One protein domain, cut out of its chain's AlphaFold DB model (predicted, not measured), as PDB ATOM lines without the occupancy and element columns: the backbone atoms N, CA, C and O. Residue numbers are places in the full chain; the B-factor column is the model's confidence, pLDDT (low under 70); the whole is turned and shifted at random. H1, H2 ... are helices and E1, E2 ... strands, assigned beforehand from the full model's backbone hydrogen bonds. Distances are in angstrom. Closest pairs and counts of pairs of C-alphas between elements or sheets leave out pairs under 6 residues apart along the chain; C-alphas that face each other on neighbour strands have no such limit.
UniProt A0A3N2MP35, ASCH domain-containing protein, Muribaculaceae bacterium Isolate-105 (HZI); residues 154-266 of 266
ATOM      1  N   ARG A 154      13.904   6.682  42.867       94.06
ATOM      2  CA  ARG A 154      12.901   7.462  42.145       94.06
ATOM      3  C   ARG A 154      13.609   8.493  41.273       94.06
ATOM      4  O   ARG A 154      14.303   9.368  41.782       94.06
ATOM      5  N   ASN A 155      13.442   8.369  39.959       91.94
ATOM      6  CA  ASN A 155      14.064   9.228  38.953       91.94
ATOM      7  C   ASN A 155      12.968   9.991  38.204       91.94
ATOM      8  O   ASN A 155      12.406   9.481  37.233       91.94
ATOM      9  N   GLY A 156      12.644  11.195  38.683       86.50
ATOM     10  CA  GLY A 156      11.448  11.913  38.236       86.50
ATOM     11  C   GLY A 156      10.207  11.067  38.509       86.50
ATOM     12  O   GLY A 156      10.015  10.599  39.631       86.50
ATOM     13  N   ASP A 157       9.435  10.786  37.464       89.69
ATOM     14  CA  ASP A 157       8.182  10.032  37.576       89.69
ATOM     15  C   ASP A 157       8.366   8.511  37.424       89.69
ATOM     16  O   ASP A 157       7.393   7.779  37.258       89.69
ATOM     17  N   THR A 158       9.604   8.003  37.442       95.31
ATOM     18  CA  THR A 158       9.879   6.558  37.373       95.31
ATOM     19  C   THR A 158      10.363   6.029  38.714       95.31
ATOM     20  O   THR A 158      11.413   6.449  39.206       95.31
ATOM     21  N   LEU A 159       9.637   5.058  39.266       97.56
ATOM     22  CA  LEU A 159      10.053   4.294  40.435       97.56
ATOM     23  C   LEU A 159      10.771   3.014  39.991       97.56
ATOM     24  O   LEU A 159      10.256   2.224  39.206       97.56
ATOM     25  N   ILE A 160      11.980   2.801  40.491       97.38
ATOM     26  CA  ILE A 160      12.810   1.640  40.189       97.38
ATOM     27  C   ILE A 160      12.891   0.772  41.439       97.38
ATOM     28  O   ILE A 160      13.381   1.212  42.480       97.38
ATOM     29  N   ILE A 161      12.462  -0.480  41.307       97.75
ATOM     30  CA  ILE A 161      12.332  -1.423  42.414       97.75
ATOM     31  C   ILE A 161      13.224  -2.631  42.137       97.75
ATOM     32  O   ILE A 161      12.901  -3.454  41.275       97.75
ATOM     33  N   PRO A 162      14.363  -2.770  42.834       97.31
ATOM     34  CA  PRO A 162      15.028  -4.056  42.940       97.31
ATOM     35  C   PRO A 162      14.084  -5.062  43.593       97.31
ATOM     36  O   PRO A 162      13.385  -4.731  44.546       97.31
ATOM     37  N   CYS A 163      14.059  -6.282  43.077       95.94
ATOM     38  CA  CYS A 163      13.188  -7.333  43.569       95.94
ATOM     39  C   CYS A 163      14.013  -8.429  44.234       95.94
ATOM     40  O   CYS A 163      14.913  -9.010  43.615       95.94
ATOM     41  N   GLY A 164      13.637  -8.769  45.466       94.38
ATOM     42  CA  GLY A 164      13.971 -10.056  46.055       94.38
ATOM     43  C   GLY A 164      13.307 -11.191  45.280       94.38
ATOM     44  O   GLY A 164      12.398 -10.976  44.475       94.38
ATOM     45  N   ASP A 165      13.755 -12.421  45.526       92.00
ATOM     46  CA  ASP A 165      13.358 -13.576  44.712       92.00
ATOM     47  C   ASP A 165      11.837 -13.811  44.722       92.00
ATOM     48  O   ASP A 165      11.260 -14.165  43.697       92.00
ATOM     49  N   ILE A 166      11.172 -13.565  45.857       93.88
ATOM     50  CA  ILE A 166       9.713 -13.712  45.997       93.88
ATOM     51  C   ILE A 166       8.983 -12.714  45.092       93.88
ATOM     52  O   ILE A 166       8.194 -13.131  44.244       93.88
ATOM     53  N   LEU A 167       9.281 -11.419  45.242       95.62
ATOM     54  CA  LEU A 167       8.650 -10.363  44.452       95.62
ATOM     55  C   LEU A 167       8.956 -10.541  42.962       95.62
ATOM     56  O   LEU A 167       8.062 -10.432  42.130       95.62
ATOM     57  N   TRP A 168      10.200 -10.885  42.614       96.62
ATOM     58  CA  TRP A 168      10.581 -11.102  41.221       96.62
ATOM     59  C   TRP A 168       9.791 -12.245  40.579       96.62
ATOM     60  O   TRP A 168       9.324 -12.104  39.452       96.62
ATOM     61  N   ASN A 169       9.606 -13.361  41.287       95.69
ATOM     62  CA  ASN A 169       8.827 -14.486  40.772       95.69
ATOM     63  C   ASN A 169       7.357 -14.107  40.540       95.69
ATOM     64  O   ASN A 169       6.775 -14.528  39.542       95.69
ATOM     65  N   GLN A 170       6.770 -13.295  41.424       95.88
ATOM     66  CA  GLN A 170       5.405 -12.786  41.262       95.88
ATOM     67  C   GLN A 170       5.291 -11.855  40.051       95.88
ATOM     68  O   GLN A 170       4.446 -12.088  39.189       95.88
ATOM     69  N   VAL A 171       6.182 -10.864  39.942       95.94
ATOM     70  CA  VAL A 171       6.216  -9.918  38.813       95.94
ATOM     71  C   VAL A 171       6.419 -10.660  37.494       95.94
ATOM     72  O   VAL A 171       5.702 -10.413  36.533       95.94
ATOM     73  N   HIS A 172       7.369 -11.597  37.440       95.25
ATOM     74  CA  HIS A 172       7.662 -12.352  36.226       95.25
ATOM     75  C   HIS A 172       6.484 -13.233  35.796       95.25
ATOM     76  O   HIS A 172       6.134 -13.256  34.619       95.25
ATOM     77  N   SER A 173       5.837 -13.914  36.749       95.06
ATOM     78  CA  SER A 173       4.641 -14.710  36.468       95.06
ATOM     79  C   SER A 173       3.468 -13.847  36.001       95.06
ATOM     80  O   SER A 173       2.680 -14.296  35.171       95.06
ATOM     81  N   TRP A 174       3.323 -12.640  36.545       95.62
ATOM     82  CA  TRP A 174       2.305 -11.690  36.111       95.62
ATOM     83  C   TRP A 174       2.577 -11.170  34.697       95.62
ATOM     84  O   TRP A 174       1.662 -11.151  33.881       95.62
ATOM     85  N   ASP A 175       3.816 -10.798  34.385       94.69
ATOM     86  CA  ASP A 175       4.207 -10.271  33.073       94.69
ATOM     87  C   ASP A 175       4.001 -11.311  31.955       94.69
ATOM     88  O   ASP A 175       3.428 -11.000  30.914       94.69
ATOM     89  N   GLU A 176       4.347 -12.582  32.202       93.38
ATOM     90  CA  GLU A 176       4.154 -13.681  31.236       93.38
ATOM     91  C   GLU A 176       2.732 -14.278  31.222       93.38
ATOM     92  O   GLU A 176       2.388 -15.061  30.332       93.38
ATOM     93  N   GLY A 177       1.900 -13.955  32.218       89.75
ATOM     94  CA  GLY A 177       0.581 -14.560  32.416       89.75
ATOM     95  C   GLY A 177      -0.498 -14.077  31.437       89.75
ATOM     96  O   GLY A 177      -0.260 -13.265  30.551       89.75
ATOM     97  N   ASN A 178      -1.740 -14.537  31.612       82.12
ATOM     98  CA  ASN A 178      -2.904 -14.064  30.835       82.12
ATOM     99  C   ASN A 178      -4.135 -13.750  31.705       82.12
ATOM    100  O   ASN A 178      -5.226 -13.572  31.171       82.12
ATOM    101  N   GLU A 179      -3.987 -13.731  33.031       82.38
ATOM    102  CA  GLU A 179      -5.118 -13.620  33.958       82.38
ATOM    103  C   GLU A 179      -5.577 -12.171  34.147       82.38
ATOM    104  O   GLU A 179      -6.676 -11.809  33.731       82.38
ATOM    105  N   SER A 180      -4.726 -11.340  34.751       88.75
ATOM    106  CA  SER A 180      -4.989  -9.927  35.021       88.75
ATOM    107  C   SER A 180      -3.930  -9.064  34.348       88.75
ATOM    108  O   SER A 180      -2.741  -9.378  34.394       88.75
ATOM    109  N   SER A 181      -4.352  -7.954  33.744       93.00
ATOM    110  CA  SER A 181      -3.429  -6.911  33.286       93.00
ATOM    111  C   SER A 181      -2.839  -6.119  34.449       93.00
ATOM    112  O   SER A 181      -1.767  -5.542  34.297       93.00
ATOM    113  N   GLU A 182      -3.526  -6.085  35.592       96.62
ATOM    114  CA  GLU A 182      -3.107  -5.369  36.794       96.62
ATOM    115  C   GLU A 182      -2.399  -6.295  37.779       96.62
ATOM    116  O   GLU A 182      -2.779  -7.460  37.935       96.62
ATOM    117  N   PHE A 183      -1.387  -5.754  38.448       96.81
ATOM    118  CA  PHE A 183      -0.628  -6.410  39.499       96.81
ATOM    119  C   PHE A 183      -0.538  -5.506  40.711       96.81
ATOM    120  O   PHE A 183      -0.107  -4.357  40.613       96.81
ATOM    121  N   GLU A 184      -0.946  -6.061  41.845       97.50
ATOM    122  CA  GLU A 184      -0.809  -5.439  43.147       97.50
ATOM    123  C   GLU A 184       0.383  -6.055  43.877       97.50
ATOM    124  O   GLU A 184       0.511  -7.278  43.976       97.50
ATOM    125  N   PHE A 185       1.254  -5.203  44.403       97.12
ATOM    126  CA  PHE A 185       2.342  -5.607  45.283       97.12
ATOM    127  C   PHE A 185       2.525  -4.578  46.389       97.12
ATOM    128  O   PHE A 185       2.180  -3.410  46.224       97.12
ATOM    129  N   ALA A 186       3.106  -5.010  47.504       97.62
ATOM    130  CA  ALA A 186       3.360  -4.137  48.635       97.62
ATOM    131  C   ALA A 186       4.824  -4.190  49.070       97.62
ATOM    132  O   ALA A 186       5.479  -5.226  48.945       97.62
ATOM    133  N   LEU A 187       5.310  -3.069  49.598       98.25
ATOM    134  CA  LEU A 187       6.624  -2.943  50.222       98.25
ATOM    135  C   LEU A 187       6.469  -2.371  51.629       98.25
ATOM    136  O   LEU A 187       5.694  -1.439  51.852       98.25
ATOM    137  N   THR A 188       7.220  -2.926  52.573       98.19
ATOM    138  CA  THR A 188       7.297  -2.442  53.950       98.19
ATOM    139  C   THR A 188       7.897  -1.032  53.964       98.19
ATOM    140  O   THR A 188       8.950  -0.789  53.366       98.19
ATOM    141  N   LEU A 189       7.234  -0.095  54.644       97.69
ATOM    142  CA  LEU A 189       7.725   1.272  54.807       97.69
ATOM    143  C   LEU A 189       8.679   1.370  55.997       97.69
ATOM    144  O   LEU A 189       8.492   0.736  57.035       97.69
ATOM    145  N   THR A 190       9.707   2.188  55.825       95.12
ATOM    146  CA  THR A 190      10.721   2.512  56.827       95.12
ATOM    147  C   THR A 190      11.064   3.992  56.716       95.12
ATOM    148  O   THR A 190      10.906   4.590  55.649       95.12
ATOM    149  N   ASP A 191      11.655   4.569  57.761       90.62
ATOM    150  CA  ASP A 191      12.169   5.947  57.712       90.62
ATOM    151  C   ASP A 191      13.175   6.162  56.571       90.62
ATOM    152  O   ASP A 191      13.306   7.254  56.029       90.62
ATOM    153  N   SER A 192      13.884   5.103  56.168       90.88
ATOM    154  CA  SER A 192      14.884   5.159  55.100       90.88
ATOM    155  C   SER A 192      14.310   5.083  53.683       90.88
ATOM    156  O   SER A 192      15.051   5.328  52.728       90.88
ATOM    157  N   ASN A 193      13.034   4.722  53.512       95.62
ATOM    158  CA  ASN A 193      12.430   4.525  52.192       95.62
ATOM    159  C   ASN A 193      11.152   5.342  51.949       95.62
ATOM    160  O   ASN A 193      10.754   5.479  50.787       95.62
ATOM    161  N   ILE A 194      10.535   5.899  52.996       95.44
ATOM    162  CA  ILE A 194       9.218   6.540  52.912       95.44
ATOM    163  C   ILE A 194       9.202   7.721  51.937       95.44
ATOM    164  O   ILE A 194       8.318   7.789  51.088       95.44
ATOM    165  N   ASP A 195      10.244   8.553  51.935       94.69
ATOM    166  CA  ASP A 195      10.363   9.700  51.021       94.69
ATOM    167  C   ASP A 195      10.520   9.290  49.544       94.69
ATOM    168  O   ASP A 195      10.300  10.088  48.632       94.69
ATOM    169  N   ILE A 196      10.917   8.043  49.280       96.19
ATOM    170  CA  ILE A 196      11.103   7.509  47.924       96.19
ATOM    171  C   ILE A 196       9.833   6.793  47.459       96.19
ATOM    172  O   ILE A 196       9.398   6.957  46.312       96.19
ATOM    173  N   LEU A 197       9.255   5.968  48.331       96.88
ATOM    174  CA  LEU A 197       8.124   5.107  48.001       96.88
ATOM    175  C   LEU A 197       6.787   5.835  48.124       96.88
ATOM    176  O   LEU A 197       5.962   5.720  47.220       96.88
ATOM    177  N   ALA A 198       6.613   6.616  49.187       95.69
ATOM    178  CA  ALA A 198       5.377   7.297  49.553       95.69
ATOM    179  C   ALA A 198       5.567   8.821  49.745       95.69
ATOM    180  O   ALA A 198       5.103   9.360  50.751       95.69
ATOM    181  N   PRO A 199       6.238   9.546  48.821       95.06
ATOM    182  CA  PRO A 199       6.362  10.992  48.949       95.06
ATOM    183  C   PRO A 199       4.974  11.632  48.942       95.06
ATOM    184  O   PRO A 199       4.166  11.334  48.064       95.06
ATOM    185  N   ILE A 200       4.714  12.524  49.893       93.56
ATOM    186  CA  ILE A 200       3.482  13.314  49.953       93.56
ATOM    187  C   ILE A 200       3.724  14.720  49.400       93.56
ATOM    188  O   ILE A 200       4.806  15.287  49.563       93.56
ATOM    189  N   ASP A 201       2.732  15.269  48.704       90.19
ATOM    190  CA  ASP A 201       2.752  16.654  48.243       90.19
ATOM    191  C   ASP A 201       2.300  17.636  49.343       90.19
ATOM    192  O   ASP A 201       2.002  17.261  50.477       90.19
ATOM    193  N   GLU A 202       2.249  18.927  49.008       91.25
ATOM    194  CA  GLU A 202       1.816  19.989  49.928       91.25
ATOM    195  C   GLU A 202       0.354  19.868  50.396       91.25
ATOM    196  O   GLU A 202      -0.037  20.533  51.353       91.25
ATOM    197  N   ASN A 203      -0.446  19.025  49.736       92.50
ATOM    198  CA  ASN A 203      -1.841  18.756  50.067       92.50
ATOM    199  C   ASN A 203      -2.011  17.423  50.814       92.50
ATOM    200  O   ASN A 203      -3.137  16.942  50.932       92.50
ATOM    201  N   GLU A 204      -0.913  16.829  51.301       90.00
ATOM    202  CA  GLU A 204      -0.877  15.528  51.982       90.00
ATOM    203  C   GLU A 204      -1.358  14.362  51.095       90.00
ATOM    204  O   GLU A 204      -1.843  13.340  51.583       90.00
ATOM    205  N   VAL A 205      -1.213  14.495  49.772       91.69
ATOM    206  CA  VAL A 205      -1.571  13.456  48.799       91.69
ATOM    207  C   VAL A 205      -0.320  12.715  48.340       91.69
ATOM    208  O   VAL A 205       0.712  13.326  48.063       91.69
ATOM    209  N   LEU A 206      -0.411  11.386  48.214       93.31
ATOM    210  CA  LEU A 206       0.670  10.568  47.661       93.31
ATOM    211  C   LEU A 206       1.014  11.009  46.233       93.31
ATOM    212  O   LEU A 206       0.186  10.962  45.319       93.31
ATOM    213  N   ASN A 207       2.273  11.384  46.038       93.19
ATOM    214  CA  ASN A 207       2.844  11.702  44.745       93.19
ATOM    215  C   ASN A 207       3.267  10.405  44.037       93.19
ATOM    216  O   ASN A 207       4.383   9.889  44.187       93.19
ATOM    217  N   ASN A 208       2.333   9.852  43.274       93.62
ATOM    218  CA  ASN A 208       2.502   8.588  42.568       93.62
ATOM    219  C   ASN A 208       3.480   8.709  41.386       93.62
ATOM    220  O   ASN A 208       3.482   9.725  40.692       93.62
ATOM    221  N   PRO A 209       4.308   7.683  41.119       93.81
ATOM    222  CA  PRO A 209       5.090   7.642  39.891       93.81
ATOM    223  C   PRO A 209       4.165   7.419  38.681       93.81
ATOM    224  O   PRO A 209       3.046   6.936  38.814       93.81
ATOM    225  N   THR A 210       4.653   7.720  37.480       92.06
ATOM    226  CA  THR A 210       3.987   7.343  36.221       92.06
ATOM    227  C   THR A 210       4.346   5.916  35.804       92.06
ATOM    228  O   THR A 210       3.506   5.200  35.261       92.06
ATOM    229  N   TYR A 211       5.586   5.486  36.070       91.19
ATOM    230  CA  TYR A 211       6.095   4.173  35.664       91.19
ATOM    231  C   TYR A 211       6.802   3.457  36.808       91.19
ATOM    232  O   TYR A 211       7.480   4.086  37.627       91.19
ATOM    233  N   VAL A 212       6.718   2.127  36.807       97.31
ATOM    234  CA  VAL A 212       7.497   1.259  37.689       97.31
ATOM    235  C   VAL A 212       8.406   0.368  36.846       97.31
ATOM    236  O   VAL A 212       8.002  -0.202  35.832       97.31
ATOM    237  N   VAL A 213       9.661   0.245  37.270       97.62
ATOM    238  CA  VAL A 213      10.646  -0.658  36.670       97.62
ATOM    239  C   VAL A 213      11.115  -1.645  37.722       97.62
ATOM    240  O   VAL A 213      11.864  -1.287  38.633       97.62
ATOM    241  N   PHE A 214      10.729  -2.904  37.559       97.88
ATOM    242  CA  PHE A 214      11.204  -4.002  38.387       97.88
ATOM    243  C   PHE A 214      12.558  -4.489  37.876       97.88
ATOM    244  O   PHE A 214      12.740  -4.697  36.673       97.88
ATOM    245  N   LYS A 215      13.516  -4.685  38.782       97.19
ATOM    246  CA  LYS A 215      14.859  -5.188  38.469       97.19
ATOM    247  C   LYS A 215      15.141  -6.457  39.259       97.19
ATOM    248  O   LYS A 215      15.126  -6.441  40.485       97.19
ATOM    249  N   SER A 216      15.477  -7.540  38.574       93.19
ATOM    250  CA  SER A 216      15.959  -8.747  39.242       93.19
ATOM    251  C   SER A 216      17.392  -8.571  39.756       93.19
ATOM    252  O   SER A 216      18.169  -7.760  39.239       93.19
ATOM    253  N   ARG A 217      17.802  -9.442  40.684       85.19
ATOM    254  CA  ARG A 217      19.198  -9.551  41.149       85.19
ATOM    255  C   ARG A 217      20.214  -9.824  40.031       85.19
ATOM    256  O   ARG A 217      21.370  -9.440  40.153       85.19
ATOM    257  N   ASN A 218      19.801 -10.474  38.938       85.62
ATOM    258  CA  ASN A 218      20.668 -10.782  37.791       85.62
ATOM    259  C   ASN A 218      20.569  -9.763  36.638       85.62
ATOM    260  O   ASN A 218      21.070 -10.026  35.546       85.62
ATOM    261  N   GLY A 219      19.931  -8.611  36.868       87.88
ATOM    262  CA  GLY A 219      19.893  -7.491  35.925       87.88
ATOM    263  C   GLY A 219      18.791  -7.553  34.864       87.88
ATOM    264  O   GLY A 219      18.753  -6.682  33.993       87.88
ATOM    265  N   ARG A 220      17.878  -8.531  34.928       94.56
ATOM    266  CA  ARG A 220      16.651  -8.530  34.113       94.56
ATOM    267  C   ARG A 220      15.726  -7.407  34.564       94.56
ATOM    268  O   ARG A 220      15.757  -6.995  35.724       94.56
ATOM    269  N   ARG A 221      14.911  -6.914  33.633       96.19
ATOM    270  CA  ARG A 221      14.004  -5.791  33.863       96.19
ATOM    271  C   ARG A 221      12.622  -6.072  33.301       96.19
ATOM    272  O   ARG A 221      12.531  -6.614  32.203       96.19
ATOM    273  N   ILE A 222      11.599  -5.659  34.040       96.50
ATOM    274  CA  ILE A 222      10.207  -5.594  33.588       96.50
ATOM    275  C   ILE A 222       9.738  -4.158  33.820       96.50
ATOM    276  O   ILE A 222       9.894  -3.618  34.917       96.50
ATOM    277  N   GLU A 223       9.225  -3.528  32.770       95.94
ATOM    278  CA  GLU A 223       8.721  -2.155  32.803       95.94
ATOM    279  C   GLU A 223       7.207  -2.176  32.651       95.94
ATOM    280  O   GLU A 223       6.692  -2.778  31.707       95.94
ATOM    281  N   THR A 224       6.510  -1.484  33.544       95.06
ATOM    282  CA  THR A 224       5.052  -1.374  33.490       95.06
ATOM    283  C   THR A 224       4.617  -0.433  32.363       95.06
ATOM    284  O   THR A 224       5.372   0.444  31.937       95.06
ATOM    285  N   GLU A 225       3.399  -0.613  31.859       93.75
ATOM    286  CA  GLU A 225       2.759   0.333  30.938       93.75
ATOM    287  C   GLU A 225       2.239   1.555  31.690       93.75
ATOM    288  O   GLU A 225       2.468   2.689  31.276       93.75
ATOM    289  N   GLU A 226       1.565   1.305  32.811       93.19
ATOM    290  CA  GLU A 226       0.839   2.319  33.565       93.19
ATOM    291  C   GLU A 226       0.958   2.060  35.067       93.19
ATOM    292  O   GLU A 226       0.936   0.916  35.534       93.19
ATOM    293  N   PHE A 227       1.060   3.146  35.826       96.12
ATOM    294  CA  PHE A 227       0.801   3.158  37.254       96.12
ATOM    295  C   PHE A 227      -0.674   3.477  37.513       96.12
ATOM    296  O   PHE A 227      -1.161   4.519  37.081       96.12
ATOM    297  N   VAL A 228      -1.382   2.601  38.226       96.69
ATOM    298  CA  VAL A 228      -2.827   2.740  38.455       96.69
ATOM    299  C   VAL A 228      -3.096   3.524  39.737       96.69
ATOM    300  O   VAL A 228      -3.784   4.544  39.714       96.69
ATOM    301  N   SER A 229      -2.566   3.065  40.871       96.25
ATOM    302  CA  SER A 229      -2.761   3.713  42.171       96.25
ATOM    303  C   SER A 229      -1.771   3.205  43.221       96.25
ATOM    304  O   SER A 229      -1.121   2.174  43.045       96.25
ATOM    305  N   SER A 230      -1.683   3.923  44.341       96.81
ATOM    306  CA  SER A 230      -1.122   3.389  45.580       96.81
ATOM    307  C   SER A 230      -1.843   3.910  46.803       96.81
ATOM    308  O   SER A 230      -2.483   4.961  46.765       96.81
ATOM    309  N   PHE A 231      -1.699   3.169  47.891       97.25
ATOM    310  CA  PHE A 231      -2.222   3.517  49.200       97.25
ATOM    311  C   PHE A 231      -1.306   2.952  50.285       97.25
ATOM    312  O   PHE A 231      -0.629   1.943  50.085       97.25
ATOM    313  N   VAL A 232      -1.270   3.636  51.424       97.62
ATOM    314  CA  VAL A 232      -0.545   3.198  52.618       97.62
ATOM    315  C   VAL A 232      -1.545   2.570  53.579       97.62
ATOM    316  O   VAL A 232      -2.657   3.070  53.740       97.62
ATOM    317  N   GLU A 233      -1.151   1.469  54.201       97.19
ATOM    318  CA  GLU A 233      -1.971   0.728  55.155       97.19
ATOM    319  C   GLU A 233      -1.095   0.125  56.259       97.19
ATOM    320  O   GLU A 233       0.106  -0.119  56.075       97.19
ATOM    321  N   ASP A 234      -1.714  -0.136  57.406       97.94
ATOM    322  CA  ASP A 234      -1.058  -0.792  58.528       97.94
ATOM    323  C   ASP A 234      -0.778  -2.260  58.189       97.94
ATOM    324  O   ASP A 234      -1.586  -2.967  57.578       97.94
ATOM    325  N   ILE A 235       0.380  -2.751  58.614       97.56
ATOM    326  CA  ILE A 235       0.662  -4.180  58.631       97.56
ATOM    327  C   ILE A 235      -0.029  -4.752  59.863       97.56
ATOM    328  O   ILE A 235       0.198  -4.285  60.978       97.56
ATOM    329  N   THR A 236      -0.841  -5.784  59.664       96.81
ATOM    330  CA  THR A 236      -1.630  -6.404  60.728       96.81
ATOM    331  C   THR A 236      -1.189  -7.837  61.007       96.81
ATOM    332  O   THR A 236      -0.625  -8.525  60.147       96.81
ATOM    333  N   TYR A 237      -1.443  -8.307  62.227       92.31
ATOM    334  CA  TYR A 237      -1.292  -9.721  62.560       92.31
ATOM    335  C   TYR A 237      -2.351 -10.550  61.828       92.31
ATOM    336  O   TYR A 237      -3.533 -10.213  61.820       92.31
ATOM    337  N   SER A 238      -1.944 -11.665  61.220       90.12
ATOM    338  CA  SER A 238      -2.836 -12.474  60.377       90.12
ATOM    339  C   SER A 238      -4.008 -13.119  61.123       90.12
ATOM    340  O   SER A 238      -5.003 -13.481  60.503       90.12
ATOM    341  N   ASP A 239      -3.865 -13.343  62.427       91.06
ATOM    342  CA  ASP A 239      -4.846 -14.014  63.280       91.06
ATOM    343  C   ASP A 239      -5.853 -13.048  63.914       91.06
ATOM    344  O   ASP A 239      -7.035 -13.381  63.994       91.06
ATOM    345  N   SER A 240      -5.409 -11.865  64.345       93.88
ATOM    346  CA  SER A 240      -6.273 -10.863  64.981       93.88
ATOM    347  C   SER A 240      -6.765  -9.773  64.028       93.88
ATOM    348  O   SER A 240      -7.840  -9.224  64.248       93.88
ATOM    349  N   GLY A 241      -6.004  -9.459  62.977       94.19
ATOM    350  CA  GLY A 241      -6.226  -8.283  62.135       94.19
ATOM    351  C   GLY A 241      -5.835  -6.959  62.801       94.19
ATOM    352  O   GLY A 241      -6.036  -5.910  62.197       94.19
ATOM    353  N   GLU A 242      -5.268  -6.995  64.009       96.75
ATOM    354  CA  GLU A 242      -4.814  -5.797  64.720       96.75
ATOM    355  C   GLU A 242      -3.493  -5.273  64.129       96.75
ATOM    356  O   GLU A 242      -2.652  -6.092  63.725       96.75
ATOM    357  N   PRO A 243      -3.280  -3.943  64.094       97.50
ATOM    358  CA  PRO A 243      -2.018  -3.344  63.673       97.50
ATOM    359  C   PRO A 243      -0.821  -3.860  64.477       97.50
ATOM    360  O   PRO A 243      -0.897  -4.113  65.682       97.50
ATOM    361  N   ILE A 244       0.316  -4.010  63.803       97.56
ATOM    362  CA  ILE A 244       1.582  -4.352  64.447       97.56
ATOM    363  C   ILE A 244       2.200  -3.071  65.010       97.56
ATOM    364  O   ILE A 244       2.823  -2.293  64.287       97.56
ATOM    365  N   GLU A 245       2.048  -2.880  66.314       96.81
ATOM    366  CA  GLU A 245       2.696  -1.809  67.073       96.81
ATOM    367  C   GLU A 245       4.064  -2.256  67.610       96.81
ATOM    368  O   GLU A 245       4.258  -3.417  67.990       96.81
ATOM    369  N   TYR A 246       5.028  -1.338  67.651       95.69
ATOM    370  CA  TYR A 246       6.354  -1.589  68.213       95.69
ATOM    371  C   TYR A 246       6.986  -0.332  68.805       95.69
ATOM    372  O   TYR A 246       6.571   0.787  68.518       95.69
ATOM    373  N   GLN A 247       8.015  -0.531  69.630       94.62
ATOM    374  CA  GLN A 247       8.829   0.548  70.185       94.62
ATOM    375  C   GLN A 247      10.281   0.434  69.714       94.62
ATOM    376  O   GLN A 247      10.799  -0.675  69.544       94.62
ATOM    377  N   ASP A 248      10.930   1.576  69.497       91.06
ATOM    378  CA  ASP A 248      12.386   1.638  69.348       91.06
ATOM    379  C   ASP A 248      13.095   1.633  70.716       91.06
ATOM    380  O   ASP A 248      12.472   1.617  71.777       91.06
ATOM    381  N   GLU A 249      14.427   1.652  70.703       90.38
ATOM    382  CA  GLU A 249      15.236   1.663  71.930       90.38
ATOM    383  C   GLU A 249      15.121   2.980  72.725       90.38
ATOM    384  O   GLU A 249      15.515   3.026  73.891       90.38
ATOM    385  N   ALA A 250      14.609   4.059  72.119       87.44
ATOM    386  CA  ALA A 250      14.305   5.313  72.812       87.44
ATOM    387  C   ALA A 250      12.918   5.290  73.481       87.44
ATOM    388  O   ALA A 250      12.591   6.219  74.223       87.44
ATOM    389  N   GLY A 251      12.111   4.252  73.236       90.06
ATOM    390  CA  GLY A 251      10.735   4.141  73.712       90.06
ATOM    391  C   GLY A 251       9.726   4.927  72.874       90.06
ATOM    392  O   GLY A 251       8.611   5.151  73.341       90.06
ATOM    393  N   ASN A 252      10.089   5.365  71.663       90.69
ATOM    394  CA  ASN A 252       9.111   5.936  70.739       90.69
ATOM    395  C   ASN A 252       8.228   4.812  70.191       90.69
ATOM    396  O   ASN A 252       8.727   3.731  69.880       90.69
ATOM    397  N   GLU A 253       6.932   5.078  70.069       94.69
ATOM    398  CA  GLU A 253       5.935   4.123  69.585       94.69
ATOM    399  C   GLU A 253       5.679   4.307  68.089       94.69
ATOM    400  O   GLU A 253       5.547   5.430  67.600       94.69
ATOM    401  N   TYR A 254       5.575   3.189  67.377       95.25
ATOM    402  CA  TYR A 254       5.367   3.133  65.938       95.25
ATOM    403  C   TYR A 254       4.321   2.080  65.585       95.25
ATOM    404  O   TYR A 254       4.157   1.078  66.283       95.25
ATOM    405  N   VAL A 255       3.687   2.276  64.433       97.06
ATOM    406  CA  VAL A 255       2.875   1.264  63.756       97.06
ATOM    407  C   VAL A 255       3.634   0.824  62.511       97.06
ATOM    408  O   VAL A 255       4.149   1.653  61.759       97.06
ATOM    409  N   ALA A 256       3.757  -0.482  62.292       97.81
ATOM    410  CA  ALA A 256       4.365  -0.998  61.077       97.81
ATOM    411  C   ALA A 256       3.427  -0.748  59.891       97.81
ATOM    412  O   ALA A 256       2.274  -1.169  59.915       97.81
ATOM    413  N   MET A 257       3.931  -0.105  58.840       98.00
ATOM    414  CA  MET A 257       3.146   0.241  57.653       98.00
ATOM    415  C   MET A 257       3.753  -0.373  56.395       98.00
ATOM    416  O   MET A 257       4.947  -0.678  56.327       98.00
ATOM    417  N   LYS A 258       2.927  -0.530  55.367       98.25
ATOM    418  CA  LYS A 258       3.349  -0.878  54.010       98.25
ATOM    419  C   LYS A 258       2.674   0.060  53.018       98.25
ATOM    420  O   LYS A 258       1.604   0.603  53.285       98.25
ATOM    421  N   ILE A 259       3.298   0.227  51.862       98.19
ATOM    422  CA  ILE A 259       2.675   0.857  50.702       98.19
ATOM    423  C   ILE A 259       2.334  -0.222  49.686       98.19
ATOM    424  O   ILE A 259       3.187  -1.041  49.337       98.19
ATOM    425  N   SER A 260       1.092  -0.207  49.224       98.06
ATOM    426  CA  SER A 260       0.581  -1.083  48.177       98.06
ATOM    427  C   SER A 260       0.499  -0.294  46.876       98.06
ATOM    428  O   SER A 260       0.011   0.836  46.852       98.06
ATOM    429  N   PHE A 261       1.008  -0.877  45.797       97.81
ATOM    430  CA  PHE A 261       1.044  -0.306  44.458       97.81
ATOM    431  C   PHE A 261       0.251  -1.194  43.508       97.81
ATOM    432  O   PHE A 261       0.440  -2.411  43.504       97.81
ATOM    433  N   ILE A 262      -0.564  -0.580  42.656       97.75
ATOM    434  CA  ILE A 262      -1.267  -1.248  41.564       97.75
ATOM    435  C   ILE A 262      -0.696  -0.726  40.250       97.75
ATOM    436  O   ILE A 262      -0.686   0.479  39.987       97.75
ATOM    437  N   VAL A 263      -0.205  -1.639  39.418       97.25
ATOM    438  CA  VAL A 263       0.424  -1.333  38.127       97.25
ATOM    439  C   VAL A 263      -0.165  -2.188  37.018       97.25
ATOM    440  O   VAL A 263      -0.708  -3.259  37.279       97.25
ATOM    441  N   ARG A 264      -0.033  -1.742  35.769       95.88
ATOM    442  CA  ARG A 264      -0.481  -2.470  34.579       95.88
ATOM    443  C   ARG A 264       0.697  -2.798  33.665       95.88
ATOM    444  O   ARG A 264       1.592  -1.973  33.488       95.88
ATOM    445  N   ARG A 265       0.722  -4.009  33.112       91.75
ATOM    446  CA  ARG A 265       1.746  -4.456  32.148       91.75
ATOM    447  C   ARG A 265       1.465  -3.907  30.749       91.75
ATOM    448  O   ARG A 265       0.332  -3.520  30.486       91.75
ATOM    449  N   LYS A 266       2.499  -3.909  29.903       80.19
ATOM    450  CA  LYS A 266       2.428  -3.553  28.474       80.19
ATOM    451  C   LYS A 266       1.678  -4.588  27.635       80.19
ATOM    452  O   LYS A 266       1.492  -5.731  28.112       80.19
TER     453      LYS A 266
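Overview. This is residues 154 to 266 of the 266 residues of the protein "ASCH domain-containing protein" of Muribaculaceae bacterium Isolate-105 (HZI) (UniProt A0A3N2MP35). Two three-stranded sheets make a V, coming together where E3 meets E5, and helix H1 packs on both sheets across the wider side. A small hairpin, E6 and E7, continues the longer sheet past one end, with E7 running on into E8. The 113 printed residues hold two named helices and eight named strands, in the order E1 H1 E2 H2 E3 E4 E5 E6 E7 E8, a mixed class of helices and strands. One sheet, E1 E3 E4, is mixed; the other, E2 E8 E5, is antiparallel. The whole is only just compact, close to loose, with a radius of gyration of the C-alphas of 15.5 A and spans of 45 by 37 by 26 A.

Arrangement. E1, residues 158 to 163, is parallel to E3, residues 211 to 216, with N 161 and O 213 2.9 A apart. E3 forms a hairpin with E4, residues 221 to 223, where N 214 and O 222 are 2.9 A apart. H1, residues 165 to 176, is on this sheet at a height of 9.0 A, over E3 and E4, making two layers, a helix on one face of a sheet; its closest C-alphas to E3 are those of Trp 168 and Ser 216, 6.2 A. H1 is also on the second sheet, over E2, residues 182 to 188, along the strands at 9 degrees on the local plane. E2 is antiparallel to E8, residues 257 to 264, with N 185 and O 261 3.0 A apart. E8 is antiparallel to E5, residues 226 to 234, with N 260 and O 231 2.9 A apart. The closest C-alphas of E3 and E5 are those of Tyr 211 and Phe 227, 5.6 A. H2, residues 194 to 197, only grazes the second sheet and is apart from H1. E6, residues 245 to 247, and E7, residues 253 to 255, form a hairpin with N 254 and O 246 2.8 A apart. Each O i to N i+4 pair of H1 is within hydrogen-bond range; H2 is too short for such a pair.

Along the chain. E1 begins at C-alpha 158 (9.879, 6.558, 37.373) and is 15.6 A long. H1 is 16.3 A, E2 20.3 A and E3 16.6 A long. E5 is 25.2 A long and E8 23.5 A, ending at C-alpha 264 (-0.481, -2.470, 34.579).

Size, cuts and confidence. The C-alphas of Asn 178 and Ala 250 are the two farthest apart, 49.3 A. The printed part has no cut and ends at the chain's last residue, 266. The link from H2 to E3 is long, 13 residues. Mean pLDDT of the printed part is 94.3, and no printed residue is under 70.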